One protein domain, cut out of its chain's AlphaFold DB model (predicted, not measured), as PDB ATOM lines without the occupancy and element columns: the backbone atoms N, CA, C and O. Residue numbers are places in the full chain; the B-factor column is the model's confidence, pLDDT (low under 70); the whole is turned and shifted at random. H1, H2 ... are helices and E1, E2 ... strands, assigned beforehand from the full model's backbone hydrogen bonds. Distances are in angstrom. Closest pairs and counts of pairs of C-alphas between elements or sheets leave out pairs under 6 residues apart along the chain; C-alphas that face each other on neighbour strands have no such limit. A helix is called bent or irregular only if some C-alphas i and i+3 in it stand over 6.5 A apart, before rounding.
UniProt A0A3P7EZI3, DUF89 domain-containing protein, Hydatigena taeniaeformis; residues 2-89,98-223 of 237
ATOM      1  N   GLU A   2      73.307 168.801 158.083       76.44
ATOM      2  CA  GLU A   2      73.784 169.017 159.459       76.44
ATOM      3  C   GLU A   2      74.579 170.320 159.663       76.44
ATOM      4  O   GLU A   2      74.279 171.071 160.585       76.44
ATOM      5  N   ASN A   3      75.521 170.647 158.765       86.25
ATOM      6  CA  ASN A   3      76.267 171.915 158.817       86.25
ATOM      7  C   ASN A   3      75.341 173.139 158.778       86.25
ATOM      8  O   ASN A   3      75.446 174.023 159.618       86.25
ATOM      9  N   THR A   4      74.411 173.177 157.819       84.50
ATOM     10  CA  THR A   4      73.457 174.282 157.647       84.50
ATOM     11  C   THR A   4      72.618 174.496 158.897       84.50
ATOM     12  O   THR A   4      72.448 175.625 159.341       84.50
ATOM     13  N   TRP A   5      72.113 173.410 159.479       82.62
ATOM     14  CA  TRP A   5      71.359 173.491 160.718       82.62
ATOM     15  C   TRP A   5      72.249 173.969 161.880       82.62
ATOM     16  O   TRP A   5      71.883 174.916 162.572       82.62
ATOM     17  N   SER A   6      73.438 173.392 162.051       84.62
ATOM     18  CA  SER A   6      74.365 173.767 163.128       84.62
ATOM     19  C   SER A   6      74.752 175.249 163.073       84.62
ATOM     20  O   SER A   6      74.789 175.917 164.105       84.62
ATOM     21  N   LEU A   7      74.957 175.801 161.872       89.19
ATOM     22  CA  LEU A   7      75.209 177.233 161.667       89.19
ATOM     23  C   LEU A   7      74.063 178.109 162.196       89.19
ATOM     24  O   LEU A   7      74.325 179.129 162.826       89.19
ATOM     25  N   THR A   8      72.805 177.700 162.007       86.06
ATOM     26  CA  THR A   8      71.632 178.437 162.510       86.06
ATOM     27  C   THR A   8      71.588 178.504 164.042       86.06
ATOM     28  O   THR A   8      71.072 179.471 164.596       86.06
ATOM     29  N   TYR A   9      72.132 177.502 164.740       83.56
ATOM     30  CA  TYR A   9      72.091 177.407 166.207       83.56
ATOM     31  C   TYR A   9      73.345 177.960 166.886       83.56
ATOM     32  O   TYR A   9      73.318 178.255 168.081       83.56
ATOM     33  N   PHE A  10      74.429 178.142 166.132       88.88
ATOM     34  CA  PHE A  10      75.691 178.645 166.657       88.88
ATOM     35  C   PHE A  10      75.552 179.971 167.434       88.88
ATOM     36  O   PHE A  10      76.039 180.031 168.566       88.88
ATOM     37  N   PRO A  11      74.843 181.009 166.932       90.19
ATOM     38  CA  PRO A  11      74.679 182.263 167.671       90.19
ATOM     39  C   PRO A  11      73.978 182.079 169.021       90.19
ATOM     40  O   PRO A  11      74.403 182.668 170.015       90.19
ATOM     41  N   ASN A  12      72.958 181.216 169.079       83.94
ATOM     42  CA  ASN A  12      72.220 180.930 170.312       83.94
ATOM     43  C   ASN A  12      73.144 180.318 171.364       83.94
ATOM     44  O   ASN A  12      73.034 180.640 172.547       83.94
ATOM     45  N   ILE A  13      74.080 179.464 170.933       85.94
ATOM     46  CA  ILE A  13      75.057 178.887 171.846       85.94
ATOM     47  C   ILE A  13      76.050 179.893 172.375       85.94
ATOM     48  O   ILE A  13      76.312 179.918 173.577       85.94
ATOM     49  N   MET A  14      76.548 180.772 171.514       92.94
ATOM     50  CA  MET A  14      77.444 181.831 171.957       92.94
ATOM     51  C   MET A  14      76.755 182.781 172.945       92.94
ATOM     52  O   MET A  14      77.363 183.166 173.945       92.94
ATOM     53  N   GLU A  15      75.481 183.113 172.714       89.81
ATOM     54  CA  GLU A  15      74.684 183.921 173.638       89.81
ATOM     55  C   GLU A  15      74.485 183.215 174.985       89.81
ATOM     56  O   GLU A  15      74.702 183.814 176.039       89.81
ATOM     57  N   ARG A  16      74.115 181.933 174.956       87.06
ATOM     58  CA  ARG A  16      73.911 181.118 176.153       87.06
ATOM     59  C   ARG A  16      75.180 181.028 176.998       87.06
ATOM     60  O   ARG A  16      75.139 181.356 178.182       87.06
ATOM     61  N   LEU A  17      76.309 180.668 176.390       90.50
ATOM     62  CA  LEU A  17      77.606 180.598 177.067       90.50
ATOM     63  C   LEU A  17      78.011 181.945 177.682       90.50
ATOM     64  O   LEU A  17      78.653 181.976 178.729       90.50
ATOM     65  N   GLY A  18      77.614 183.061 177.063       91.88
ATOM     66  CA  GLY A  18      77.852 184.407 177.584       91.88
ATOM     67  C   GLY A  18      77.075 184.751 178.861       91.88
ATOM     68  O   GLY A  18      77.473 185.677 179.566       91.88
ATOM     69  N   ARG A  19      75.991 184.028 179.174       90.00
ATOM     70  CA  ARG A  19      75.139 184.261 180.358       90.00
ATOM     71  C   ARG A  19      75.529 183.421 181.576       90.00
ATOM     72  O   ARG A  19      75.082 183.730 182.677       90.00
ATOM     73  N   LEU A  20      76.306 182.362 181.376       88.38
ATOM     74  CA  LEU A  20      76.693 181.425 182.429       88.38
ATOM     75  C   LEU A  20      77.821 181.980 183.291       88.38
ATOM     76  O   LEU A  20      78.654 182.769 182.824       88.38
ATOM     77  N   ASP A  21      77.892 181.505 184.535       92.50
ATOM     78  CA  ASP A  21      79.087 181.719 185.333       92.50
ATOM     79  C   ASP A  21      80.290 180.969 184.735       92.50
ATOM     80  O   ASP A  21      80.173 180.141 183.826       92.50
ATOM     81  N   TRP A  22      81.491 181.273 185.222       91.31
ATOM     82  CA  TRP A  22      82.698 180.702 184.636       91.31
ATOM     83  C   TRP A  22      82.742 179.167 184.732       91.31
ATOM     84  O   TRP A  22      83.132 178.524 183.760       91.31
ATOM     85  N   ALA A  23      82.347 178.576 185.862       90.44
ATOM     86  CA  ALA A  23      82.455 177.135 186.082       90.44
ATOM     87  C   ALA A  23      81.389 176.360 185.293       90.44
ATOM     88  O   ALA A  23      81.701 175.339 184.674       90.44
ATOM     89  N   GLU A  24      80.159 176.873 185.266       90.00
ATOM     90  CA  GLU A  24      79.050 176.376 184.455       90.00
ATOM     91  C   GLU A  24      79.391 176.447 182.969       90.00
ATOM     92  O   GLU A  24      79.245 175.454 182.257       90.00
ATOM     93  N   ARG A  25      79.949 177.575 182.511       92.06
ATOM     94  CA  ARG A  25      80.402 177.746 181.128       92.06
ATOM     95  C   ARG A  25      81.474 176.733 180.746       92.06
ATOM     96  O   ARG A  25      81.381 176.130 179.681       92.06
ATOM     97  N   GLN A  26      82.476 176.512 181.603       91.50
ATOM     98  CA  GLN A  26      83.503 175.501 181.327       91.50
ATOM     99  C   GLN A  26      82.913 174.088 181.264       91.50
ATOM    100  O   GLN A  26      83.344 173.285 180.436       91.50
ATOM    101  N   MET A  27      81.942 173.773 182.127       87.88
ATOM    102  CA  MET A  27      81.260 172.480 182.094       87.88
ATOM    103  C   MET A  27      80.466 172.315 180.800       87.88
ATOM    104  O   MET A  27      80.578 171.279 180.154       87.88
ATOM    105  N   GLU A  28      79.708 173.333 180.397       85.81
ATOM    106  CA  GLU A  28      78.901 173.298 179.179       85.81
ATOM    107  C   GLU A  28      79.774 173.156 177.928       85.81
ATOM    108  O   GLU A  28      79.487 172.320 177.076       85.81
ATOM    109  N   LEU A  29      80.902 173.869 177.863       88.44
ATOM    110  CA  LEU A  29      81.891 173.706 176.795       88.44
ATOM    111  C   LEU A  29      82.475 172.289 176.757       88.44
ATOM    112  O   LEU A  29      82.572 171.694 175.687       88.44
ATOM    113  N   ALA A  30      82.838 171.719 177.911       86.25
ATOM    114  CA  ALA A  30      83.352 170.352 177.975       86.25
ATOM    115  C   ALA A  30      82.292 169.318 177.568       86.25
ATOM    116  O   ALA A  30      82.599 168.361 176.861       86.25
ATOM    117  N   GLN A  31      81.039 169.515 177.977       80.75
ATOM    118  CA  GLN A  31      79.927 168.661 177.573       80.75
ATOM    119  C   GLN A  31      79.626 168.796 176.082       80.75
ATOM    120  O   GLN A  31      79.414 167.773 175.438       80.75
ATOM    121  N   GLY A  32      79.653 170.004 175.515       79.00
ATOM    122  CA  GLY A  32      79.499 170.234 174.076       79.00
ATOM    123  C   GLY A  32      80.579 169.508 173.276       79.00
ATOM    124  O   GLY A  32      80.266 168.758 172.355       79.00
ATOM    125  N   PHE A  33      81.832 169.624 173.722       78.81
ATOM    126  CA  PHE A  33      82.979 168.929 173.139       78.81
ATOM    127  C   PHE A  33      82.846 167.394 173.205       78.81
ATOM    128  O   PHE A  33      83.239 166.698 172.278       78.81
ATOM    129  N   LEU A  34      82.270 166.839 174.279       75.56
ATOM    130  CA  LEU A  34      82.045 165.390 174.419       75.56
ATOM    131  C   LEU A  34      80.787 164.888 173.690       75.56
ATOM    132  O   LEU A  34      80.759 163.749 173.226       75.56
ATOM    133  N   THR A  35      79.736 165.706 173.617       68.50
ATOM    134  CA  THR A  35      78.424 165.311 173.077       68.50
ATOM    135  C   THR A  35      78.388 165.389 171.556       68.50
ATOM    136  O   THR A  35      77.669 164.600 170.944       68.50
ATOM    137  N   GLY A  36      79.197 166.262 170.943       62.84
ATOM    138  CA  GLY A  36      79.385 166.320 169.491       62.84
ATOM    139  C   GLY A  36      79.619 164.944 168.859       62.84
ATOM    140  O   GLY A  36      78.954 164.572 167.897       62.84
ATOM    141  N   ASN A  37      80.441 164.117 169.507       62.91
ATOM    142  CA  ASN A  37      80.709 162.742 169.077       62.91
ATOM    143  C   ASN A  37      79.622 161.719 169.431       62.91
ATOM    144  O   ASN A  37      79.502 160.692 168.764       62.91
ATOM    145  N   ILE A  38      78.806 161.971 170.458       58.97
ATOM    146  CA  ILE A  38      77.679 161.090 170.808       58.97
ATOM    147  C   ILE A  38      76.585 161.167 169.745       58.97
ATOM    148  O   ILE A  38      75.953 160.154 169.455       58.97
ATOM    149  N   PHE A  39      76.380 162.341 169.146       53.91
ATOM    150  CA  PHE A  39      75.445 162.511 168.037       53.91
ATOM    151  C   PHE A  39      75.796 161.588 166.861       53.91
ATOM    152  O   PHE A  39      74.929 160.890 166.329       53.91
ATOM    153  N   ASP A  40      77.087 161.491 166.543       51.56
ATOM    154  CA  ASP A  40      77.576 160.615 165.487       51.56
ATOM    155  C   ASP A  40      77.531 159.126 165.862       51.56
ATOM    156  O   ASP A  40      77.215 158.276 165.030       51.56
ATOM    157  N   TRP A  41      77.746 158.776 167.133       48.50
ATOM    158  CA  TRP A  41      77.507 157.406 167.602       48.50
ATOM    159  C   TRP A  41      76.030 157.030 167.558       48.50
ATOM    160  O   TRP A  41      75.715 155.882 167.263       48.50
ATOM    161  N   GLY A  42      75.123 157.973 167.808       48.41
ATOM    162  CA  GLY A  42      73.688 157.775 167.640       48.41
ATOM    163  C   GLY A  42      73.319 157.498 166.183       48.41
ATOM    164  O   GLY A  42      72.593 156.545 165.911       48.41
ATOM    165  N   ALA A  43      73.880 158.267 165.245       49.44
ATOM    166  CA  ALA A  43      73.711 158.046 163.811       49.44
ATOM    167  C   ALA A  43      74.350 156.726 163.343       49.44
ATOM    168  O   ALA A  43      73.701 155.932 162.666       49.44
ATOM    169  N   SER A  44      75.583 156.439 163.761       49.72
ATOM    170  CA  SER A  44      76.328 155.223 163.414       49.72
ATOM    171  C   SER A  44      75.724 153.955 164.025       49.72
ATOM    172  O   SER A  44      75.647 152.928 163.354       49.72
ATOM    173  N   GLU A  45      75.253 153.997 165.275       49.62
ATOM    174  CA  GLU A  45      74.563 152.872 165.913       49.62
ATOM    175  C   GLU A  45      73.185 152.661 165.282       49.62
ATOM    176  O   GLU A  45      72.811 151.521 165.018       49.62
ATOM    177  N   ALA A  46      72.462 153.731 164.938       47.50
ATOM    178  CA  ALA A  46      71.225 153.626 164.171       47.50
ATOM    179  C   ALA A  46      71.479 152.992 162.781       47.50
ATOM    180  O   ALA A  46      70.732 152.108 162.362       47.50
ATOM    181  N   VAL A  47      72.585 153.338 162.104       50.16
ATOM    182  CA  VAL A  47      73.013 152.701 160.842       50.16
ATOM    183  C   VAL A  47      73.403 151.233 161.066       50.16
ATOM    184  O   VAL A  47      73.116 150.375 160.227       50.16
ATOM    185  N   ARG A  48      74.012 150.897 162.210       48.34
ATOM    186  CA  ARG A  48      74.344 149.512 162.576       48.34
ATOM    187  C   ARG A  48      73.091 148.674 162.821       48.34
ATOM    188  O   ARG A  48      73.014 147.563 162.299       48.34
ATOM    189  N   PHE A  49      72.108 149.212 163.543       51.19
ATOM    190  CA  PHE A  49      70.789 148.598 163.702       51.19
ATOM    191  C   PHE A  49      70.126 148.382 162.341       51.19
ATOM    192  O   PHE A  49      69.645 147.286 162.072       51.19
ATOM    193  N   PHE A  50      70.182 149.367 161.444       46.62
ATOM    194  CA  PHE A  50      69.646 149.252 160.088       46.62
ATOM    195  C   PHE A  50      70.330 148.141 159.270       46.62
ATOM    196  O   PHE A  50      69.662 147.312 158.656       46.62
ATOM    197  N   THR A  51      71.661 148.055 159.332       51.44
ATOM    198  CA  THR A  51      72.441 147.031 158.614       51.44
ATOM    199  C   THR A  51      72.168 145.618 159.153       51.44
ATOM    200  O   THR A  51      72.245 144.646 158.408       51.44
ATOM    201  N   GLN A  52      71.809 145.495 160.436       54.91
ATOM    202  CA  GLN A  52      71.391 144.237 161.069       54.91
ATOM    203  C   GLN A  52      69.904 143.898 160.843       54.91
ATOM    204  O   GLN A  52      69.509 142.760 161.077       54.91
ATOM    205  N   SER A  53      69.092 144.852 160.374       51.19
ATOM    206  CA  SER A  53      67.629 144.740 160.228       51.19
ATOM    207  C   SER A  53      67.179 144.692 158.763       51.19
ATOM    208  O   SER A  53      66.105 145.198 158.442       51.19
ATOM    209  N   GLN A  54      67.997 144.118 157.869       46.12
ATOM    210  CA  GLN A  54      67.865 144.226 156.406       46.12
ATOM    211  C   GLN A  54      66.521 143.780 155.780       46.12
ATOM    212  O   GLN A  54      66.328 144.021 154.593       46.12
ATOM    213  N   ASP A  55      65.565 143.234 156.537       49.81
ATOM    214  CA  ASP A  55      64.372 142.583 155.978       49.81
ATOM    215  C   ASP A  55      63.009 143.222 156.333       49.81
ATOM    216  O   ASP A  55      61.975 142.583 156.140       49.81
ATOM    217  N   SER A  56      62.927 144.473 156.816       54.78
ATOM    218  CA  SER A  56      61.605 145.115 157.006       54.78
ATOM    219  C   SER A  56      61.560 146.624 156.744       54.78
ATOM    220  O   SER A  56      62.439 147.381 157.152       54.78
ATOM    221  N   VAL A  57      60.474 147.070 156.099       54.34
ATOM    222  CA  VAL A  57      60.133 148.490 155.858       54.34
ATOM    223  C   VAL A  57      60.010 149.273 157.181       54.34
ATOM    224  O   VAL A  57      60.331 150.459 157.236       54.34
ATOM    225  N   ASP A  58      59.659 148.586 158.273       56.31
ATOM    226  CA  ASP A  58      59.570 149.137 159.634       56.31
ATOM    227  C   ASP A  58      60.943 149.542 160.220       56.31
ATOM    228  O   ASP A  58      61.037 150.433 161.073       56.31
ATOM    229  N   GLY A  59      62.036 148.944 159.731       50.84
ATOM    230  CA  GLY A  59      63.407 149.271 160.136       50.84
ATOM    231  C   GLY A  59      63.881 150.648 159.652       50.84
ATOM    232  O   GLY A  59      64.566 151.352 160.390       50.84
ATOM    233  N   MET A  60      63.481 151.080 158.447       46.78
ATOM    234  CA  MET A  60      63.814 152.423 157.937       46.78
ATOM    235  C   MET A  60      63.027 153.521 158.659       46.78
ATOM    236  O   MET A  60      63.598 154.542 159.033       46.78
ATOM    237  N   ALA A  61      61.733 153.299 158.907       54.12
ATOM    238  CA  ALA A  61      60.891 154.272 159.599       54.12
ATOM    239  C   ALA A  61      61.323 154.474 161.064       54.12
ATOM    240  O   ALA A  61      61.344 155.600 161.555       54.12
ATOM    241  N   SER A  62      61.723 153.401 161.755       52.94
ATOM    242  CA  SER A  62      62.260 153.495 163.121       52.94
ATOM    243  C   SER A  62      63.654 154.136 163.175       52.94
ATOM    244  O   SER A  62      63.945 154.858 164.128       52.94
ATOM    245  N   PHE A  63      64.487 153.950 162.142       47.06
ATOM    246  CA  PHE A  63      65.778 154.630 161.989       47.06
ATOM    247  C   PHE A  63      65.615 156.145 161.832       47.06
ATOM    248  O   PHE A  63      66.212 156.906 162.593       47.06
ATOM    249  N   GLU A  64      64.773 156.589 160.896       51.16
ATOM    250  CA  GLU A  64      64.499 158.016 160.701       51.16
ATOM    251  C   GLU A  64      63.879 158.639 161.955       51.16
ATOM    252  O   GLU A  64      64.253 159.744 162.335       51.16
ATOM    253  N   GLN A  65      63.008 157.913 162.663       55.28
ATOM    254  CA  GLN A  65      62.438 158.359 163.936       55.28
ATOM    255  C   GLN A  65      63.474 158.443 165.064       55.28
ATOM    256  O   GLN A  65      63.423 159.383 165.854       55.28
ATOM    257  N   ALA A  66      64.415 157.500 165.163       51.34
ATOM    258  CA  ALA A  66      65.471 157.523 166.176       51.34
ATOM    259  C   ALA A  66      66.482 158.646 165.913       51.34
ATOM    260  O   ALA A  66      66.839 159.381 166.835       51.34
ATOM    261  N   LEU A  67      66.883 158.822 164.650       54.00
ATOM    262  CA  LEU A  67      67.744 159.917 164.219       54.00
ATOM    263  C   LEU A  67      67.053 161.264 164.453       54.00
ATOM    264  O   LEU A  67      67.645 162.152 165.055       54.00
ATOM    265  N   ALA A  68      65.781 161.385 164.061       56.81
ATOM    266  CA  ALA A  68      64.979 162.580 164.286       56.81
ATOM    267  C   ALA A  68      64.768 162.852 165.776       56.81
ATOM    268  O   ALA A  68      64.787 164.008 166.167       56.81
ATOM    269  N   LYS A  69      64.614 161.830 166.625       55.69
ATOM    270  CA  LYS A  69      64.466 162.001 168.077       55.69
ATOM    271  C   LYS A  69      65.764 162.455 168.741       55.69
ATOM    272  O   LYS A  69      65.717 163.373 169.548       55.69
ATOM    273  N   LEU A  70      66.911 161.875 168.383       55.22
ATOM    274  CA  LEU A  70      68.221 162.312 168.885       55.22
ATOM    275  C   LEU A  70      68.566 163.719 168.389       55.22
ATOM    276  O   LEU A  70      69.008 164.560 169.169       55.22
ATOM    277  N   GLN A  71      68.294 163.992 167.110       56.44
ATOM    278  CA  GLN A  71      68.361 165.335 166.542       56.44
ATOM    279  C   GLN A  71      67.438 166.281 167.293       56.44
ATOM    280  O   GLN A  71      67.889 167.348 167.671       56.44
ATOM    281  N   PHE A  72      66.192 165.899 167.563       57.91
ATOM    282  CA  PHE A  72      65.196 166.718 168.254       57.91
ATOM    283  C   PHE A  72      65.546 166.978 169.726       57.91
ATOM    284  O   PHE A  72      65.388 168.094 170.207       57.91
ATOM    285  N   GLU A  73      66.063 165.987 170.451       57.97
ATOM    286  CA  GLU A  73      66.516 166.145 171.839       57.97
ATOM    287  C   GLU A  73      67.743 167.062 171.924       57.97
ATOM    288  O   GLU A  73      67.784 167.962 172.765       57.97
ATOM    289  N   PHE A  74      68.701 166.909 171.005       57.31
ATOM    290  CA  PHE A  74      69.846 167.811 170.882       57.31
ATOM    291  C   PHE A  74      69.413 169.209 170.406       57.31
ATOM    292  O   PHE A  74      69.840 170.215 170.950       57.31
ATOM    293  N   LEU A  75      68.494 169.308 169.447       58.03
ATOM    294  CA  LEU A  75      67.879 170.557 168.987       58.03
ATOM    295  C   LEU A  75      67.228 171.322 170.133       58.03
ATOM    296  O   LEU A  75      67.434 172.526 170.245       58.03
ATOM    297  N   ASN A  76      66.463 170.634 170.982       59.62
ATOM    298  CA  ASN A  76      65.804 171.223 172.144       59.62
ATOM    299  C   ASN A  76      66.800 171.700 173.201       59.62
ATOM    300  O   ASN A  76      66.538 172.683 173.890       59.62
ATOM    301  N   TRP A  77      67.962 171.057 173.308       57.88
ATOM    302  CA  TRP A  77      69.051 171.540 174.154       57.88
ATOM    303  C   TRP A  77      69.530 172.937 173.747       57.88
ATOM    304  O   TRP A  77      69.853 173.762 174.600       57.88
ATOM    305  N   TYR A  78      69.531 173.213 172.444       55.69
ATOM    306  CA  TYR A  78      70.053 174.447 171.858       55.69
ATOM    307  C   TYR A  78      68.956 175.381 171.302       55.69
ATOM    308  O   TYR A  78      69.275 176.401 170.682       55.69
ATOM    309  N   SER A  79      67.667 175.060 171.482       56.19
ATOM    310  CA  SER A  79      66.552 175.848 170.945       56.19
ATOM    311  C   SER A  79      66.345 177.154 171.722       56.19
ATOM    312  O   SER A  79      66.696 177.287 172.894       56.19
ATOM    313  N   LEU A  80      65.775 178.155 171.041       48.19
ATOM    314  CA  LEU A  80      65.568 179.508 171.575       48.19
ATOM    315  C   LEU A  80      64.639 179.547 172.803       48.19
ATOM    316  O   LEU A  80      64.766 180.445 173.633       48.19
ATOM    317  N   GLU A  81      63.743 178.568 172.953       51.44
ATOM    318  CA  GLU A  81      62.860 178.444 174.123       51.44
ATOM    319  C   GLU A  81      63.640 178.075 175.404       51.44
ATOM    320  O   GLU A  81      63.189 178.348 176.516       51.44
ATOM    321  N   THR A  82      64.866 177.560 175.259       50.75
ATOM    322  CA  THR A  82      65.747 177.089 176.339       50.75
ATOM    323  C   THR A  82      66.736 178.160 176.827       50.75
ATOM    324  O   THR A  82      67.534 177.909 177.730       50.75
ATOM    325  N   LEU A  83      66.677 179.393 176.299       51.88
ATOM    326  CA  LEU A  83      67.513 180.518 176.762       51.88
ATOM    327  C   LEU A  83      67.101 181.073 178.141       51.88
ATOM    328  O   LEU A  83      67.859 181.843 178.736       51.88
ATOM    329  N   ALA A  84      65.914 180.704 178.640       47.53
ATOM    330  CA  ALA A  84      65.372 181.117 179.941       47.53
ATOM    331  C   ALA A  84      65.060 179.942 180.894       47.53
ATOM    332  O   ALA A  84      64.677 180.176 182.040       47.53
ATOM    333  N   ALA A  85      65.213 178.692 180.445       52.81
ATOM    334  CA  ALA A  85      64.938 177.497 181.241       52.81
ATOM    335  C   ALA A  85      66.233 176.891 181.822       52.81
ATOM    336  O   ALA A  85      67.296 177.007 181.202       52.81
ATOM    337  N   PRO A  86      66.175 176.228 182.999       51.25
ATOM    338  CA  PRO A  86      67.277 175.394 183.462       51.25
ATOM    339  C   PRO A  86      67.580 174.326 182.411       51.25
ATOM    340  O   PRO A  86      66.673 173.844 181.730       51.25
ATOM    341  N   MET A  87      68.862 173.985 182.274       51.84
ATOM    342  CA  MET A  87      69.308 173.002 181.294       51.84
ATOM    343  C   MET A  87      68.465 171.729 181.355       51.84
ATOM    344  O   MET A  87      68.186 171.248 182.461       51.84
ATOM    345  N   PRO A  88      68.115 171.129 180.203       54.28
ATOM    346  CA  PRO A  88      67.684 169.743 180.206       54.28
ATOM    347  C   PRO A  88      68.769 168.873 180.874       54.28
ATOM    348  O   PRO A  88      69.913 169.286 181.074       54.28
ATOM    349  N   SER A  89      68.459 167.636 181.247       55.53
ATOM    350  CA  SER A  89      69.503 166.711 181.701       55.53
ATOM    351  C   SER A  89      70.432 166.368 180.532       55.53
ATOM    352  O   SER A  89      69.943 165.890 179.509       55.53
ATOM    353  N   LEU A  98      84.332 157.914 182.861       80.50
ATOM    354  CA  LEU A  98      85.286 156.792 182.880       80.50
ATOM    355  C   LEU A  98      86.746 157.260 183.036       80.50
ATOM    356  O   LEU A  98      87.521 156.626 183.748       80.50
ATOM    357  N   VAL A  99      87.096 158.374 182.394       81.00
ATOM    358  CA  VAL A  99      88.317 159.146 182.639       81.00
ATOM    359  C   VAL A  99      87.869 160.591 182.814       81.00
ATOM    360  O   VAL A  99      87.342 161.188 181.878       81.00
ATOM    361  N   ASP A 100      88.020 161.128 184.021       82.12
ATOM    362  CA  ASP A 100      87.484 162.437 184.398       82.12
ATOM    363  C   ASP A 100      88.569 163.306 185.040       82.12
ATOM    364  O   ASP A 100      88.739 163.343 186.258       82.12
ATOM    365  N   ASP A 101      89.300 164.024 184.189       86.06
ATOM    366  CA  ASP A 101      90.261 165.051 184.596       86.06
ATOM    367  C   ASP A 101      89.643 166.461 184.577       86.06
ATOM    368  O   ASP A 101      90.365 167.456 184.670       86.06
ATOM    369  N   PHE A 102      88.312 166.587 184.464       87.44
ATOM    370  CA  PHE A 102      87.673 167.890 184.264       87.44
ATOM    371  C   PHE A 102      87.945 168.845 185.431       87.44
ATOM    372  O   PHE A 102      88.298 169.997 185.203       87.44
ATOM    373  N   SER A 103      87.860 168.374 186.680       88.31
ATOM    374  CA  SER A 103      88.134 169.227 187.849       88.31
ATOM    375  C   SER A 103      89.580 169.736 187.864       88.31
ATOM    376  O   SER A 103      89.820 170.906 188.149       88.31
ATOM    377  N   ARG A 104      90.541 168.876 187.497       87.62
ATOM    378  CA  ARG A 104      91.965 169.232 187.403       87.62
ATOM    379  C   ARG A 104      92.226 170.215 186.263       87.62
ATOM    380  O   ARG A 104      93.037 171.130 186.398       87.62
ATOM    381  N   TRP A 105      91.563 170.011 185.127       87.69
ATOM    382  CA  TRP A 105      91.605 170.938 184.002       87.69
ATOM    383  C   TRP A 105      91.076 172.309 184.415       87.69
ATOM    384  O   TRP A 105      91.783 173.297 184.222       87.69
ATOM    385  N   LEU A 106      89.895 172.347 185.040       89.44
ATOM    386  CA  LEU A 106      89.237 173.561 185.508       89.44
ATOM    387  C   LEU A 106      90.146 174.352 186.455       89.44
ATOM    388  O   LEU A 106      90.433 175.517 186.200       89.44
ATOM    389  N   GLU A 107      90.686 173.704 187.489       89.50
ATOM    390  CA  GLU A 107      91.641 174.324 188.414       89.50
ATOM    391  C   GLU A 107      92.824 174.959 187.674       89.50
ATOM    392  O   GLU A 107      93.128 176.133 187.881       89.50
ATOM    393  N   ARG A 108      93.438 174.235 186.733       87.75
ATOM    394  CA  ARG A 108      94.548 174.765 185.939       87.75
ATOM    395  C   ARG A 108      94.152 175.998 185.119       87.75
ATOM    396  O   ARG A 108      94.896 176.971 185.108       87.75
ATOM    397  N   ILE A 109      93.032 175.974 184.394       89.38
ATOM    398  CA  ILE A 109      92.652 177.098 183.515       89.38
ATOM    399  C   ILE A 109      92.045 178.291 184.269       89.38
ATOM    400  O   ILE A 109      91.964 179.391 183.709       89.38
ATOM    401  N   SER A 110      91.662 178.102 185.537       92.06
ATOM    402  CA  SER A 110      91.225 179.183 186.427       92.06
ATOM    403  C   SER A 110      92.320 180.233 186.636       92.06
ATOM    404  O   SER A 110      92.023 181.426 186.652       92.06
ATOM    405  N   ASN A 111      93.588 179.808 186.688       92.62
ATOM    406  CA  ASN A 111      94.739 180.695 186.771       92.62
ATOM    407  C   ASN A 111      95.175 181.145 185.362       92.62
ATOM    408  O   ASN A 111      95.674 180.321 184.587       92.62
ATOM    409  N   PRO A 112      95.077 182.443 185.012       91.94
ATOM    410  CA  PRO A 112      95.492 182.940 183.700       91.94
ATOM    411  C   PRO A 112      96.944 182.605 183.330       91.94
ATOM    412  O   PRO A 112      97.236 182.405 182.152       91.94
ATOM    413  N   ALA A 113      97.846 182.499 184.314       91.31
ATOM    414  CA  ALA A 113      99.252 182.169 184.076       91.31
ATOM    415  C   ALA A 113      99.470 180.719 183.598       91.31
ATOM    416  O   ALA A 113     100.461 180.432 182.922       91.31
ATOM    417  N   ASP A 114      98.537 179.817 183.912       88.81
ATOM    418  CA  ASP A 114      98.619 178.385 183.599       88.81
ATOM    419  C   ASP A 114      97.843 177.990 182.330       88.81
ATOM    420  O   ASP A 114      97.942 176.843 181.844       88.81
ATOM    421  N   ARG A 115      97.116 178.952 181.747       88.81
ATOM    422  CA  ARG A 115      96.393 178.785 180.485       88.81
ATOM    423  C   ARG A 115      97.361 178.476 179.336       88.81
ATOM    424  O   ARG A 115      98.496 178.965 179.298       88.81
ATOM    425  N   PRO A 116      96.971 177.595 178.401       89.62
ATOM    426  CA  PRO A 116      97.826 177.234 177.276       89.62
ATOM    427  C   PRO A 116      98.054 178.440 176.358       89.62
ATOM    428  O   PRO A 116      97.111 179.072 175.912       89.62
ATOM    429  N   ARG A 117      99.312 178.733 176.004       91.44
ATOM    430  CA  ARG A 117      99.610 179.785 175.011       91.44
ATOM    431  C   ARG A 117      99.131 179.424 173.610       91.44
ATOM    432  O   ARG A 117      98.760 180.305 172.842       91.44
ATOM    433  N   CYS A 118      99.177 178.137 173.281       93.94
ATOM    434  CA  CYS A 118      98.666 177.609 172.031       93.94
ATOM    435  C   CYS A 118      97.995 176.254 172.262       93.94
ATOM    436  O   CYS A 118      98.566 175.382 172.930       93.94
ATOM    437  N   VAL A 119      96.793 176.112 171.710       92.62
ATOM    438  CA  VAL A 119      95.951 174.917 171.756       92.62
ATOM    439  C   VAL A 119      95.904 174.318 170.353       92.62
ATOM    440  O   VAL A 119      95.628 175.026 169.391       92.62
ATOM    441  N   LEU A 120      96.185 173.023 170.232       93.19
ATOM    442  CA  LEU A 120      95.982 172.259 168.998       93.19
ATOM    443  C   LEU A 120      94.814 171.313 169.219       93.19
ATOM    444  O   LEU A 120      94.884 170.540 170.172       93.19
ATOM    445  N   ILE A 121      93.825 171.362 168.330       92.12
ATOM    446  CA  ILE A 121      92.632 170.514 168.351       92.12
ATOM    447  C   ILE A 121      92.593 169.695 167.062       92.12
ATOM    448  O   ILE A 121      92.703 170.252 165.968       92.12
ATOM    449  N   PHE A 122      92.435 168.379 167.205       90.00
ATOM    450  CA  PHE A 122      92.161 167.471 166.094       90.00
ATOM    451  C   PHE A 122      90.648 167.385 165.915       90.00
ATOM    452  O   PHE A 122      89.964 166.843 166.779       90.00
ATOM    453  N   CYS A 123      90.142 167.960 164.828       89.94
ATOM    454  CA  CYS A 123      88.732 167.892 164.482       89.94
ATOM    455  C   CYS A 123      88.404 166.481 163.986       89.94
ATOM    456  O   CYS A 123      89.143 165.952 163.154       89.94
ATOM    457  N   ASP A 124      87.321 165.910 164.507       84.75
ATOM    458  CA  ASP A 124      86.813 164.600 164.106       84.75
ATOM    459  C   ASP A 124      85.741 164.827 163.035       84.75
ATOM    460  O   ASP A 124      86.077 164.957 161.860       84.75
ATOM    461  N   ASN A 125      84.492 165.077 163.426       85.38
ATOM    462  CA  ASN A 125      83.370 165.216 162.505       85.38
ATOM    463  C   ASN A 125      83.050 166.674 162.158       85.38
ATOM    464  O   ASN A 125      83.352 167.609 162.899       85.38
ATOM    465  N   SER A 126      82.399 166.886 161.009       86.94
ATOM    466  CA  SER A 126      81.753 168.175 160.708       86.94
ATOM    467  C   SER A 126      80.418 168.310 161.467       86.94
ATOM    468  O   SER A 126      80.143 167.557 162.396       86.94
ATOM    469  N   GLY A 127      79.577 169.281 161.113       86.31
ATOM    470  CA  GLY A 127      78.236 169.386 161.682       86.31
ATOM    471  C   GLY A 127      78.240 169.841 163.135       86.31
ATOM    472  O   GLY A 127      78.954 170.784 163.485       86.31
ATOM    473  N   ALA A 128      77.420 169.201 163.966       82.38
ATOM    474  CA  ALA A 128      77.220 169.620 165.348       82.38
ATOM    475  C   ALA A 128      78.489 169.447 166.198       82.38
ATOM    476  O   ALA A 128      78.745 170.281 167.068       82.38
ATOM    477  N   ASP A 129      79.306 168.427 165.917       85.06
ATOM    478  CA  ASP A 129      80.571 168.189 166.621       85.06
ATOM    479  C   ASP A 129      81.513 169.387 166.491       85.06
ATOM    480  O   ASP A 129      81.836 170.068 167.468       85.06
ATOM    481  N   LEU A 130      81.861 169.731 165.252       90.38
ATOM    482  CA  LEU A 130      82.704 170.882 164.982       90.38
ATOM    483  C   LEU A 130      82.015 172.197 165.363       90.38
ATOM    484  O   LEU A 130      82.575 172.990 166.117       90.38
ATOM    485  N   ILE A 131      80.825 172.466 164.823       91.94
ATOM    486  CA  ILE A 131      80.226 173.805 164.865       91.94
ATOM    487  C   ILE A 131      79.687 174.126 166.257       91.94
ATOM    488  O   ILE A 131      79.895 175.239 166.718       91.94
ATOM    489  N   LEU A 132      79.031 173.187 166.940       87.00
ATOM    490  CA  LEU A 132      78.383 173.438 168.235       87.00
ATOM    491  C   LEU A 132      79.199 172.925 169.432       87.00
ATOM    492  O   LEU A 132      78.954 173.363 170.553       87.00
ATOM    493  N   GLY A 133      80.175 172.038 169.217       86.94
ATOM    494  CA  GLY A 133      81.075 171.542 170.262       86.94
ATOM    495  C   GLY A 133      82.451 172.208 170.231       86.94
ATOM    496  O   GLY A 133      82.843 172.907 171.168       86.94
ATOM    497  N   VAL A 134      83.195 172.009 169.142       92.38
ATOM    498  CA  VAL A 134      84.593 172.457 169.030       92.38
ATOM    499  C   VAL A 134      84.704 173.977 168.914       92.38
ATOM    500  O   VAL A 134      85.473 174.589 169.655       92.38
ATOM    501  N   LEU A 135      83.969 174.619 168.003       95.06
ATOM    502  CA  LEU A 135      84.140 176.051 167.722       95.06
ATOM    503  C   LEU A 135      83.771 176.979 168.896       95.06
ATOM    504  O   LEU A 135      84.509 177.943 169.110       95.06
ATOM    505  N   PRO A 136      82.743 176.713 169.723       94.56
ATOM    506  CA  PRO A 136      82.512 177.503 170.932       94.56
ATOM    507  C   PRO A 136      83.680 177.401 171.921       94.56
ATOM    508  O   PRO A 136      84.095 178.403 172.506       94.56
ATOM    509  N   PHE A 137      84.295 176.220 172.042       94.06
ATOM    510  CA  PHE A 137      85.506 176.042 172.846       94.06
ATOM    511  C   PHE A 137      86.720 176.773 172.252       94.06
ATOM    512  O   PHE A 137      87.537 177.326 172.992       94.06
ATOM    513  N   VAL A 138      86.828 176.847 170.921       96.38
ATOM    514  CA  VAL A 138      87.839 177.674 170.239       96.38
ATOM    515  C   VAL A 138      87.675 179.144 170.615       96.38
ATOM    516  O   VAL A 138      88.672 179.797 170.922       96.38
ATOM    517  N   VAL A 139      86.444 179.663 170.635       97.50
ATOM    518  CA  VAL A 139      86.175 181.045 171.061       97.50
ATOM    519  C   VAL A 139      86.625 181.274 172.505       97.50
ATOM    520  O   VAL A 139      87.353 182.230 172.763       97.50
ATOM    521  N   GLU A 140      86.292 180.365 173.424       95.56
ATOM    522  CA  GLU A 140      86.743 180.445 174.820       95.56
ATOM    523  C   GLU A 140      88.284 180.452 174.919       95.56
ATOM    524  O   GLU A 140      88.869 181.274 175.630       95.56
ATOM    525  N   CYS A 141      88.972 179.603 174.146       95.12
ATOM    526  CA  CYS A 141      90.436 179.586 174.091       95.12
ATOM    527  C   CYS A 141      91.024 180.913 173.586       95.12
ATOM    528  O   CYS A 141      92.068 181.358 174.080       95.12
ATOM    529  N   LEU A 142      90.381 181.545 172.601       96.94
ATOM    530  CA  LEU A 142      90.798 182.834 172.049       96.94
ATOM    531  C   LEU A 142      90.596 183.980 173.048       96.94
ATOM    532  O   LEU A 142      91.447 184.876 173.096       96.94
ATOM    533  N   ASP A 143      89.533 183.930 173.855       95.81
ATOM    534  CA  ASP A 143      89.251 184.888 174.934       95.81
ATOM    535  C   ASP A 143      90.241 184.751 176.099       95.81
ATOM    536  O   ASP A 143      90.576 185.730 176.768       95.81
ATOM    537  N   TRP A 144      90.821 183.565 176.297       93.56
ATOM    538  CA  TRP A 144      91.970 183.394 177.191       93.56
ATOM    539  C   TRP A 144      93.256 184.060 176.681       93.56
ATOM    540  O   TRP A 144      94.238 184.120 177.421       93.56
ATOM    541  N   GLY A 145      93.275 184.527 175.429       94.81
ATOM    542  CA  GLY A 145      94.469 185.024 174.746       94.81
ATOM    543  C   GLY A 145      95.313 183.924 174.095       94.81
ATOM    544  O   GLY A 145      96.428 184.198 173.647       94.81
ATOM    545  N   SER A 146      94.806 182.691 174.024       93.94
ATOM    546  CA  SER A 146      95.514 181.572 173.396       93.94
ATOM    547  C   SER A 146      95.516 181.720 171.876       93.94
ATOM    548  O   SER A 146      94.572 182.243 171.281       93.94
ATOM    549  N   LYS A 147      96.553 181.194 171.224       96.12
ATOM    550  CA  LYS A 147      96.467 180.801 169.815       96.12
ATOM    551  C   LYS A 147      95.774 179.449 169.700       96.12
ATOM    552  O   LYS A 147      95.947 178.595 170.569       96.12
ATOM    553  N   VAL A 148      95.062 179.219 168.609       96.38
ATOM    554  CA  VAL A 148      94.388 177.951 168.338       96.38
ATOM    555  C   VAL A 148      94.764 177.452 166.949       96.38
ATOM    556  O   VAL A 148      94.700 178.189 165.967       96.38
ATOM    557  N   ILE A 149      95.166 176.189 166.875       95.81
ATOM    558  CA  ILE A 149      95.408 175.463 165.635       95.81
ATOM    559  C   ILE A 149      94.337 174.384 165.546       95.81
ATOM    560  O   ILE A 149      94.283 173.492 166.390       95.81
ATOM    561  N   LEU A 150      93.502 174.462 164.521       95.62
ATOM    562  CA  LEU A 150      92.593 173.390 164.155       95.62
ATOM    563  C   LEU A 150      93.261 172.522 163.097       95.62
ATOM    564  O   LEU A 150      93.870 173.029 162.148       95.62
ATOM    565  N   THR A 151      93.166 171.209 163.267       93.50
ATOM    566  CA  THR A 151      93.687 170.269 162.287       93.50
ATOM    567  C   THR A 151      92.667 169.210 161.922       93.50
ATOM    568  O   THR A 151      91.938 168.722 162.776       93.50
ATOM    569  N   ALA A 152      92.607 168.899 160.635       92.88
ATOM    570  CA  ALA A 152      91.595 168.053 160.018       92.88
ATOM    571  C   ALA A 152      92.242 167.171 158.946       92.88
ATOM    572  O   ALA A 152      93.376 167.438 158.521       92.88
ATOM    573  N   ASN A 153      91.525 166.141 158.501       90.69
ATOM    574  CA  ASN A 153      92.064 165.170 157.555       90.69
ATOM    575  C   ASN A 153      92.398 165.817 156.208       90.69
ATOM    576  O   ASN A 153      91.672 166.678 155.699       90.69
ATOM    577  N   SER A 154      93.521 165.417 155.610       88.88
ATOM    578  CA  SER A 154      93.941 165.958 154.310       88.88
ATOM    579  C   SER A 154      93.047 165.453 153.176       88.88
ATOM    580  O   SER A 154      92.889 166.136 152.163       88.88
ATOM    581  N   VAL A 155      92.461 164.265 153.347       86.94
ATOM    582  CA  VAL A 155      91.527 163.626 152.412       86.94
ATOM    583  C   VAL A 155      90.319 163.059 153.171       86.94
ATOM    584  O   VAL A 155      90.444 162.809 154.370       86.94
ATOM    585  N   PRO A 156      89.167 162.845 152.506       85.25
ATOM    586  CA  PRO A 156      87.980 162.290 153.154       85.25
ATOM    587  C   PRO A 156      88.252 160.946 153.838       85.25
ATOM    588  O   PRO A 156      88.873 160.062 153.243       85.25
ATOM    589  N   ALA A 157      87.740 160.783 155.058       78.62
ATOM    590  CA  ALA A 157      87.751 159.525 155.794       78.62
ATOM    591  C   ALA A 157      86.419 159.374 156.538       78.62
ATOM    592  O   ALA A 157      86.199 160.028 157.542       78.62
ATOM    593  N   ILE A 158      85.527 158.520 156.028       78.56
ATOM    594  CA  ILE A 158      84.158 158.350 156.550       78.56
ATOM    595  C   ILE A 158      83.411 159.698 156.588       78.56
ATOM    596  O   ILE A 158      83.060 160.218 155.529       78.56
ATOM    597  N   ASN A 159      83.166 160.235 157.776       74.25
ATOM    598  CA  ASN A 159      82.438 161.462 158.083       74.25
ATOM    599  C   ASN A 159      83.338 162.527 158.730       74.25
ATOM    600  O   ASN A 159      82.858 163.627 159.032       74.25
ATOM    601  N   ASP A 160      84.631 162.222 158.869       81.81
ATOM    602  CA  ASP A 160      85.610 163.154 159.384       81.81
ATOM    603  C   ASP A 160      85.657 164.404 158.500       81.81
ATOM    604  O   ASP A 160      85.676 164.332 157.263       81.81
ATOM    605  N   VAL A 161      85.752 165.569 159.135       88.75
ATOM    606  CA  VAL A 161      85.909 166.830 158.422       88.75
ATOM    607  C   VAL A 161      87.260 166.863 157.709       88.75
ATOM    608  O   VAL A 161      88.321 166.608 158.290       88.75
ATOM    609  N   THR A 162      87.249 167.223 156.429       93.44
ATOM    610  CA  THR A 162      88.488 167.484 155.694       93.44
ATOM    611  C   THR A 162      88.985 168.904 155.933       93.44
ATOM    612  O   THR A 162      88.221 169.826 156.212       93.44
ATOM    613  N   TYR A 163      90.280 169.137 155.731       94.62
ATOM    614  CA  TYR A 163      90.871 170.475 155.811       94.62
ATOM    615  C   TYR A 163      90.153 171.504 154.920       94.62
ATOM    616  O   TYR A 163      89.956 172.646 155.328       94.62
ATOM    617  N   ARG A 164      89.732 171.114 153.708       93.75
ATOM    618  CA  ARG A 164      89.024 172.021 152.788       93.75
ATOM    619  C   ARG A 164      87.631 172.383 153.300       93.75
ATOM    620  O   ARG A 164      87.244 173.544 153.207       93.75
ATOM    621  N   GLU A 165      86.904 171.414 153.849       93.88
ATOM    622  CA  GLU A 165      85.590 171.648 154.454       93.88
ATOM    623  C   GLU A 165      85.708 172.499 155.716       93.88
ATOM    624  O   GLU A 165      84.954 173.453 155.873       93.88
ATOM    625  N   LEU A 166      86.701 172.227 156.567       95.69
ATOM    626  CA  LEU A 166      86.976 173.024 157.760       95.69
ATOM    627  C   LEU A 166      87.228 174.498 157.410       95.69
ATOM    628  O   LEU A 166      86.676 175.381 158.063       95.69
ATOM    629  N   LEU A 167      88.021 174.779 156.368       95.38
ATOM    630  CA  LEU A 167      88.243 176.151 155.903       95.38
ATOM    631  C   LEU A 167      86.940 176.842 155.486       95.38
ATOM    632  O   LEU A 167      86.726 178.001 155.836       95.38
ATOM    633  N   PHE A 168      86.081 176.138 154.745       95.19
ATOM    634  CA  PHE A 168      84.790 176.675 154.321       95.19
ATOM    635  C   PHE A 168      83.887 176.963 155.527       95.19
ATOM    636  O   PHE A 168      83.372 178.069 155.660       95.19
ATOM    637  N   LEU A 169      83.760 176.006 156.450       95.69
ATOM    638  CA  LEU A 169      82.925 176.150 157.645       95.69
ATOM    639  C   LEU A 169      83.401 177.284 158.554       95.69
ATOM    640  O   LEU A 169      82.581 178.027 159.083       95.69
ATOM    641  N   LEU A 170      84.712 177.472 158.706       96.38
ATOM    642  CA  LEU A 170      85.241 178.593 159.478       96.38
ATOM    643  C   LEU A 170      84.917 179.946 158.860       96.38
ATOM    644  O   LEU A 170      84.670 180.888 159.606       96.38
ATOM    645  N   ASN A 171      84.900 180.053 157.531       95.38
ATOM    646  CA  ASN A 171      84.485 181.284 156.867       95.38
ATOM    647  C   ASN A 171      83.007 181.598 157.147       95.38
ATOM    648  O   ASN A 171      82.680 182.737 157.475       95.38
ATOM    649  N   GLU A 172      82.139 180.587 157.090       96.81
ATOM    650  CA  GLU A 172      80.715 180.743 157.414       96.81
ATOM    651  C   GLU A 172      80.519 181.173 158.875       96.81
ATOM    652  O   GLU A 172      79.848 182.166 159.152       96.81
ATOM    653  N   VAL A 173      81.168 180.484 159.820       95.25
ATOM    654  CA  VAL A 173      81.041 180.789 161.255       95.25
ATOM    655  C   VAL A 173      81.691 182.133 161.610       95.25
ATOM    656  O   VAL A 173      81.185 182.854 162.467       95.25
ATOM    657  N   ALA A 174      82.761 182.540 160.924       95.75
ATOM    658  CA  ALA A 174      83.339 183.877 161.072       95.75
ATOM    659  C   ALA A 174      82.378 184.995 160.624       95.75
ATOM    660  O   ALA A 174      82.487 186.124 161.104       95.75
ATOM    661  N   GLY A 175      81.420 184.692 159.742       96.38
ATOM    662  CA  GLY A 175      80.305 185.587 159.422       96.38
ATOM    663  C   GLY A 175      79.302 185.755 160.570       96.38
ATOM    664  O   GLY A 175      78.585 186.754 160.602       96.38
ATOM    665  N   LEU A 176      79.274 184.814 161.520       95.88
ATOM    666  CA  LEU A 176      78.353 184.785 162.661       95.88
ATOM    667  C   LEU A 176      79.000 185.263 163.973       95.88
ATOM    668  O   LEU A 176      78.303 185.782 164.840       95.88
ATOM    669  N   GLU A 177      80.319 185.109 164.134       97.06
ATOM    670  CA  GLU A 177      81.051 185.452 165.360       97.06
ATOM    671  C   GLU A 177      82.348 186.214 165.065       97.06
ATOM    672  O   GLU A 177      83.337 185.692 164.538       97.06
ATOM    673  N   ASN A 178      82.357 187.482 165.474       97.12
ATOM    674  CA  ASN A 178      83.428 188.421 165.169       97.12
ATOM    675  C   ASN A 178      84.774 188.046 165.822       97.12
ATOM    676  O   ASN A 178      85.824 188.325 165.241       97.12
ATOM    677  N   ARG A 179      84.784 187.374 166.984       97.69
ATOM    678  CA  ARG A 179      86.032 186.900 167.617       97.69
ATOM    679  C   ARG A 179      86.776 185.895 166.739       97.69
ATOM    680  O   ARG A 179      88.000 185.974 166.634       97.69
ATOM    681  N   LEU A 180      86.051 184.992 166.074       97.81
ATOM    682  CA  LEU A 180      86.640 184.023 165.144       97.81
ATOM    683  C   LEU A 180      87.179 184.721 163.899       97.81
ATOM    684  O   LEU A 180      88.317 184.466 163.509       97.81
ATOM    685  N   LYS A 181      86.415 185.666 163.335       97.81
ATOM    686  CA  LYS A 181      86.859 186.485 162.201       97.81
ATOM    687  C   LYS A 181      88.178 187.203 162.489       97.81
ATOM    688  O   LYS A 181      89.154 187.023 161.765       97.81
ATOM    689  N   GLN A 182      88.243 187.943 163.596       98.06
ATOM    690  CA  GLN A 182      89.455 188.658 164.003       98.06
ATOM    691  C   GLN A 182      90.626 187.706 164.282       98.06
ATOM    692  O   GLN A 182      91.784 188.026 164.003       98.06
ATOM    693  N   ALA A 183      90.357 186.529 164.851       98.19
ATOM    694  CA  ALA A 183      91.389 185.532 165.110       98.19
ATOM    695  C   ALA A 183      91.962 184.928 163.819       98.19
ATOM    696  O   ALA A 183      93.172 184.715 163.759       98.19
ATOM    697  N   LEU A 184      91.132 184.702 162.797       97.62
ATOM    698  CA  LEU A 184      91.579 184.264 161.471       97.62
ATOM    699  C   LEU A 184      92.432 185.346 160.795       97.62
ATOM    700  O   LEU A 184      93.538 185.058 160.344       97.62
ATOM    701  N   GLU A 185      91.966 186.599 160.792       97.38
ATOM    702  CA  GLU A 185      92.677 187.737 160.183       97.38
ATOM    703  C   GLU A 185      94.034 188.012 160.853       97.38
ATOM    704  O   GLU A 185      95.017 188.322 160.183       97.38
ATOM    705  N   SER A 186      94.111 187.863 162.179       97.12
ATOM    706  CA  SER A 186      95.350 188.055 162.952       97.12
ATOM    707  C   SER A 186      96.270 186.830 162.989       97.12
ATOM    708  O   SER A 186      97.361 186.905 163.557       97.12
ATOM    709  N   GLY A 187      95.843 185.688 162.439       96.06
ATOM    710  CA  GLY A 187      96.579 184.423 162.516       96.06
ATOM    711  C   GLY A 187      96.631 183.801 163.919       96.06
ATOM    712  O   GLY A 187      97.451 182.918 164.170       96.06
ATOM    713  N   ARG A 188      95.778 184.242 164.857       96.94
ATOM    714  CA  ARG A 188      95.614 183.583 166.166       96.94
ATOM    715  C   ARG A 188      94.796 182.299 166.072       96.94
ATOM    716  O   ARG A 188      95.004 181.420 166.899       96.94
ATOM    717  N   LEU A 189      93.902 182.195 165.091       97.88
ATOM    718  CA  LEU A 189      93.227 180.959 164.707       97.88
ATOM    719  C   LEU A 189      93.789 180.503 163.361       97.88
ATOM    720  O   LEU A 189      93.752 181.246 162.384       97.88
ATOM    721  N   MET A 190      94.326 179.288 163.317       95.75
ATOM    722  CA  MET A 190      94.950 178.712 162.128       95.75
ATOM    723  C   MET A 190      94.363 177.343 161.818       95.75
ATOM    724  O   MET A 190      93.993 176.601 162.723       95.75
ATOM    725  N   CYS A 191      94.350 176.990 160.534       94.94
ATOM    726  CA  CYS A 191      94.014 175.650 160.071       94.94
ATOM    727  C   CYS A 191      95.191 175.010 159.358       94.94
ATOM    728  O   CYS A 191      95.881 175.655 158.565       94.94
ATOM    729  N   VAL A 192      95.392 173.723 159.609       94.50
ATOM    730  CA  VAL A 192      96.414 172.924 158.935       94.50
ATOM    731  C   VAL A 192      95.909 171.503 158.739       94.50
ATOM    732  O   VAL A 192      95.268 170.938 159.619       94.50
ATOM    733  N   ASP A 193      96.192 170.902 157.594       93.12
ATOM    734  CA  ASP A 193      95.881 169.497 157.373       93.12
ATOM    735  C   ASP A 193      96.814 168.595 158.201       93.12
ATOM    736  O   ASP A 193      98.003 168.889 158.374       93.12
ATOM    737  N   ASN A 194      96.287 167.500 158.742       89.12
ATOM    738  CA  ASN A 194      97.051 166.600 159.611       89.12
ATOM    739  C   ASN A 194      97.831 165.517 158.840       89.12
ATOM    740  O   ASN A 194      98.626 164.807 159.454       89.12
ATOM    741  N   GLY A 195      97.667 165.396 157.520       87.25
ATOM    742  CA  GLY A 195      98.299 164.361 156.691       87.25
ATOM    743  C   GLY A 195      97.583 163.008 156.714       87.25
ATOM    744  O   GLY A 195      98.045 162.074 156.063       87.25
ATOM    745  N   GLN A 196      96.486 162.883 157.461       83.44
ATOM    746  CA  GLN A 196      95.750 161.636 157.624       83.44
ATOM    747  C   GLN A 196      94.761 161.421 156.476       83.44
ATOM    748  O   GLN A 196      94.219 162.360 155.883       83.44
ATOM    749  N   SER A 197      94.519 160.141 156.206       81.94
ATOM    750  CA  SER A 197      93.538 159.627 155.248       81.94
ATOM    751  C   SER A 197      92.649 158.537 155.850       81.94
ATOM    752  O   SER A 197      92.003 157.782 155.129       81.94
ATOM    753  N   SER A 198      92.668 158.408 157.176       78.69
ATOM    754  CA  SER A 198      91.975 157.355 157.908       78.69
ATOM    755  C   SER A 198      91.271 157.950 159.126       78.69
ATOM    756  O   SER A 198      91.792 158.915 159.683       78.69
ATOM    757  N   PRO A 199      90.182 157.323 159.602       73.56
ATOM    758  CA  PRO A 199      89.460 157.776 160.794       73.56
ATOM    759  C   PRO A 199      90.262 157.558 162.088       73.56
ATOM    760  O   PRO A 199      89.845 157.912 163.186       73.56
ATOM    761  N   CYS A 200      91.405 156.870 162.010       75.31
ATOM    762  CA  CYS A 200      92.304 156.657 163.132       75.31
ATOM    763  C   CYS A 200      93.465 157.646 163.053       75.31
ATOM    764  O   CYS A 200      94.254 157.591 162.115       75.31
ATOM    765  N   LEU A 201      93.629 158.473 164.084       78.94
ATOM    766  CA  LEU A 201      94.785 159.356 164.193       78.94
ATOM    767  C   LEU A 201      96.072 158.563 164.486       78.94
ATOM    768  O   LEU A 201      96.267 158.075 165.601       78.94
ATOM    769  N   ASP A 202      96.985 158.490 163.513       80.81
ATOM    770  CA  ASP A 202      98.355 158.000 163.710       80.81
ATOM    771  C   ASP A 202      99.341 159.172 163.794       80.81
ATOM    772  O   ASP A 202      99.811 159.690 162.778       80.81
ATOM    773  N   LEU A 203      99.711 159.566 165.018       83.31
ATOM    774  CA  LEU A 203     100.659 160.662 165.265       83.31
ATOM    775  C   LEU A 203     102.079 160.399 164.728       83.31
ATOM    776  O   LEU A 203     102.893 161.319 164.681       83.31
ATOM    777  N   ARG A 204     102.398 159.167 164.309       81.12
ATOM    778  CA  ARG A 204     103.663 158.863 163.617       81.12
ATOM    779  C   ARG A 204     103.635 159.310 162.155       81.12
ATOM    780  O   ARG A 204     104.690 159.412 161.540       81.12
ATOM    781  N   GLN A 205     102.446 159.562 161.608       80.00
ATOM    782  CA  GLN A 205     102.200 159.879 160.201       80.00
ATOM    783  C   GLN A 205     101.487 161.229 160.050       80.00
ATOM    784  O   GLN A 205     100.449 161.341 159.408       80.00
ATOM    785  N   THR A 206     102.030 162.278 160.667       85.31
ATOM    786  CA  THR A 206     101.477 163.638 160.564       85.31
ATOM    787  C   THR A 206     102.147 164.458 159.469       85.31
ATOM    788  O   THR A 206     103.347 164.302 159.222       85.31
ATOM    789  N   SER A 207     101.413 165.402 158.875       88.25
ATOM    790  CA  SER A 207     101.967 166.327 157.882       88.25
ATOM    791  C   SER A 207     103.177 167.093 158.437       88.25
ATOM    792  O   SER A 207     103.204 167.543 159.588       88.25
ATOM    793  N   HIS A 208     104.200 167.280 157.599       90.00
ATOM    794  CA  HIS A 208     105.399 168.037 157.974       90.00
ATOM    795  C   HIS A 208     105.051 169.461 158.439       90.00
ATOM    796  O   HIS A 208     105.637 169.977 159.392       90.00
ATOM    797  N   ARG A 209     104.046 170.071 157.800       90.56
ATOM    798  CA  ARG A 209     103.558 171.412 158.125       90.56
ATOM    799  C   ARG A 209     102.984 171.485 159.541       90.56
ATOM    800  O   ARG A 209     103.349 172.399 160.280       90.56
ATOM    801  N   LEU A 210     102.149 170.521 159.941       90.94
ATOM    802  CA  LEU A 210     101.606 170.455 161.301       90.94
ATOM    803  C   LEU A 210     102.734 170.310 162.334       90.94
ATOM    804  O   LEU A 210     102.759 171.038 163.324       90.94
ATOM    805  N   VAL A 211     103.715 169.438 162.077       89.75
ATOM    806  CA  VAL A 211     104.860 169.230 162.982       89.75
ATOM    807  C   VAL A 211     105.674 170.511 163.173       89.75
ATOM    808  O   VAL A 211     106.060 170.839 164.298       89.75
ATOM    809  N   GLN A 212     105.951 171.243 162.093       90.94
ATOM    810  CA  GLN A 212     106.679 172.510 162.174       90.94
ATOM    811  C   GLN A 212     105.912 173.545 162.997       90.94
ATOM    812  O   GLN A 212     106.501 174.168 163.882       90.94
ATOM    813  N   LEU A 213     104.606 173.676 162.758       90.19
ATOM    814  CA  LEU A 213     103.765 174.642 163.456       90.19
ATOM    815  C   LEU A 213     103.665 174.330 164.956       90.19
ATOM    816  O   LEU A 213     103.841 175.217 165.787       90.19
ATOM    817  N   VAL A 214     103.495 173.052 165.315       89.25
ATOM    818  CA  VAL A 214     103.479 172.588 166.712       89.25
ATOM    819  C   VAL A 214     104.765 172.958 167.452       89.25
ATOM    820  O   VAL A 214     104.715 173.426 168.593       89.25
ATOM    821  N   LYS A 215     105.922 172.782 166.799       88.31
ATOM    822  CA  LYS A 215     107.228 173.141 167.369       88.31
ATOM    823  C   LYS A 215     107.386 174.651 167.527       88.31
ATOM    824  O   LYS A 215     107.876 175.100 168.562       88.31
ATOM    825  N   GLN A 216     106.983 175.421 166.519       90.94
ATOM    826  CA  GLN A 216     107.089 176.880 166.519       90.94
ATOM    827  C   GLN A 216     106.214 177.511 167.607       90.94
ATOM    828  O   GLN A 216     106.689 178.352 168.369       90.94
ATOM    829  N   GLU A 217     104.968 177.055 167.731       88.81
ATOM    830  CA  GLU A 217     103.977 177.647 168.635       88.81
ATOM    831  C   GLU A 217     104.030 177.096 170.067       88.81
ATOM    832  O   GLU A 217     103.290 177.552 170.940       88.81
ATOM    833  N   LYS A 218     104.929 176.135 170.345       86.12
ATOM    834  CA  LYS A 218     105.073 175.479 171.662       86.12
ATOM    835  C   LYS A 218     103.722 174.984 172.190       86.12
ATOM    836  O   LYS A 218     103.361 175.215 173.348       86.12
ATOM    837  N   VAL A 219     102.981 174.329 171.301       81.56
ATOM    838  CA  VAL A 219     101.630 173.821 171.546       81.56
ATOM    839  C   VAL A 219     101.602 172.950 172.798       81.56
ATOM    840  O   VAL A 219     102.405 172.027 172.953       81.56
ATOM    841  N   ARG A 220     100.624 173.201 173.670       69.25
ATOM    842  CA  ARG A 220     100.230 172.260 174.720       69.25
ATOM    843  C   ARG A 220      99.013 171.508 174.189       69.25
ATOM    844  O   ARG A 220      97.918 172.056 174.173       69.25
ATOM    845  N   LEU A 221      99.258 170.305 173.670       60.03
ATOM    846  CA  LEU A 221      98.284 169.471 172.959       60.03
ATOM    847  C   LEU A 221      96.966 169.358 173.742       60.03
ATOM    848  O   LEU A 221      96.995 168.991 174.917       60.03
ATOM    849  N   PHE A 222      95.833 169.610 173.081       61.97
ATOM    850  CA  PHE A 222      94.520 169.281 173.620       61.97
ATOM    851  C   PHE A 222      93.724 168.439 172.614       61.97
ATOM    852  O   PHE A 222      93.127 168.944 171.677       61.97
ATOM    853  N   HIS A 223      93.733 167.137 172.901       60.44
ATOM    854  CA  HIS A 223      92.745 166.119 172.547       60.44
ATOM    855  C   HIS A 223      92.536 165.725 171.063       60.44
ATOM    856  O   HIS A 223      92.115 166.527 170.235       60.44
TER     857      HIS A 223
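What this domain is: This is residues 2 to 89 and 98 to 223 of the 237 residues of the protein "DUF89 domain-containing protein" of Hydatigena taeniaeformis (UniProt A0A3P7EZI3). A small three-stranded sheet is layered between helices, with H6 and H7 over one face and H9 over the other; H1 and H2 pack on H6. H2 and H3 form a long helical hairpin running away from the sheet to a tip whose residues 52 to 58 stick out. The 214 printed residues have nine named helices and three named strands, ordered H1 H2 H3 H4 H5 E1 H6 E2 H7 H8 E3 H9; the class is mostly helix. The sheet, E1 E2 E3, is parallel. The whole is compact, with a radius of gyration of the C-alphas of 18.1 A and spans of 57 by 44 by 37 A.

Where its parts are: E1 is residues 118 to 122, beginning at C-alpha 118 (98.666, 177.609, 172.031); E2 is 147 to 152, 16.8 A long, and E3 is 189 to 193. H6 is residues 128 to 143, 21.7 A; H7 163 to 174, 16.2 A; H8 178 to 185; and H9 208 to 217, ending at C-alpha 217 (103.977, 177.647, 168.635). H1 is residues 2 to 19, 25.9 A, irregular, with C-alphas 8 and 11 7.1 A apart. H2 is residues 22 to 52, 44.9 A; H3 57 to 77, 30.8 A; H4 80 to 83; H5 102 to 110.

How they stand to each other: N 119 and O 147 of E1 and E2 are 2.9 A apart, and N 150 and O 190 of E2 and E3 2.8 A, both within hydrogen-bond range. E1, H6, E2 and E2, H7 H8, E3 are strand-helix-strand units, parallel neighbours joined through helices, with right-handed crossovers. H6 and H7 are on the same face, each at a height over the sheet of 10.0 A; H9 is on the opposite face at 9.6 A, giving three layers, helices on both faces. H8 only grazes the sheet with residues 179 to 184. H1, H2 and H6 form an up and down bundle, each helix running against the one before. H2 touches H6, closest C-alphas Gly 36 and Asp 129 at 3.6 A, and H3, Ala 46 and Phe 63 at 6.0 A. H4 only just touches H1, with 3 pairs of C-alphas within 8 A; the closest are Arg 16 and Leu 83, 6.5 A. H5 is close to but not clearly touching H2. Every O i to N i+4 pair is within hydrogen-bond range in H5, H7, H8 and H9, against 12 of 14 in H1, 24 of 27 in H2, 16 of 17 in H3 and 9 of 12 in H6; H4 is too short for one.

The domain as a whole: The farthest C-alphas, Asp 55 and Ala 113, are 59.8 A apart. Residues 90 to 97 are not printed, and C-alphas 89 and 98 are 18.7 A apart across the cut. The link E3 to H9 is long, 14 residues. Residues 35 to 89 and 220 to 223 have pLDDT under 70.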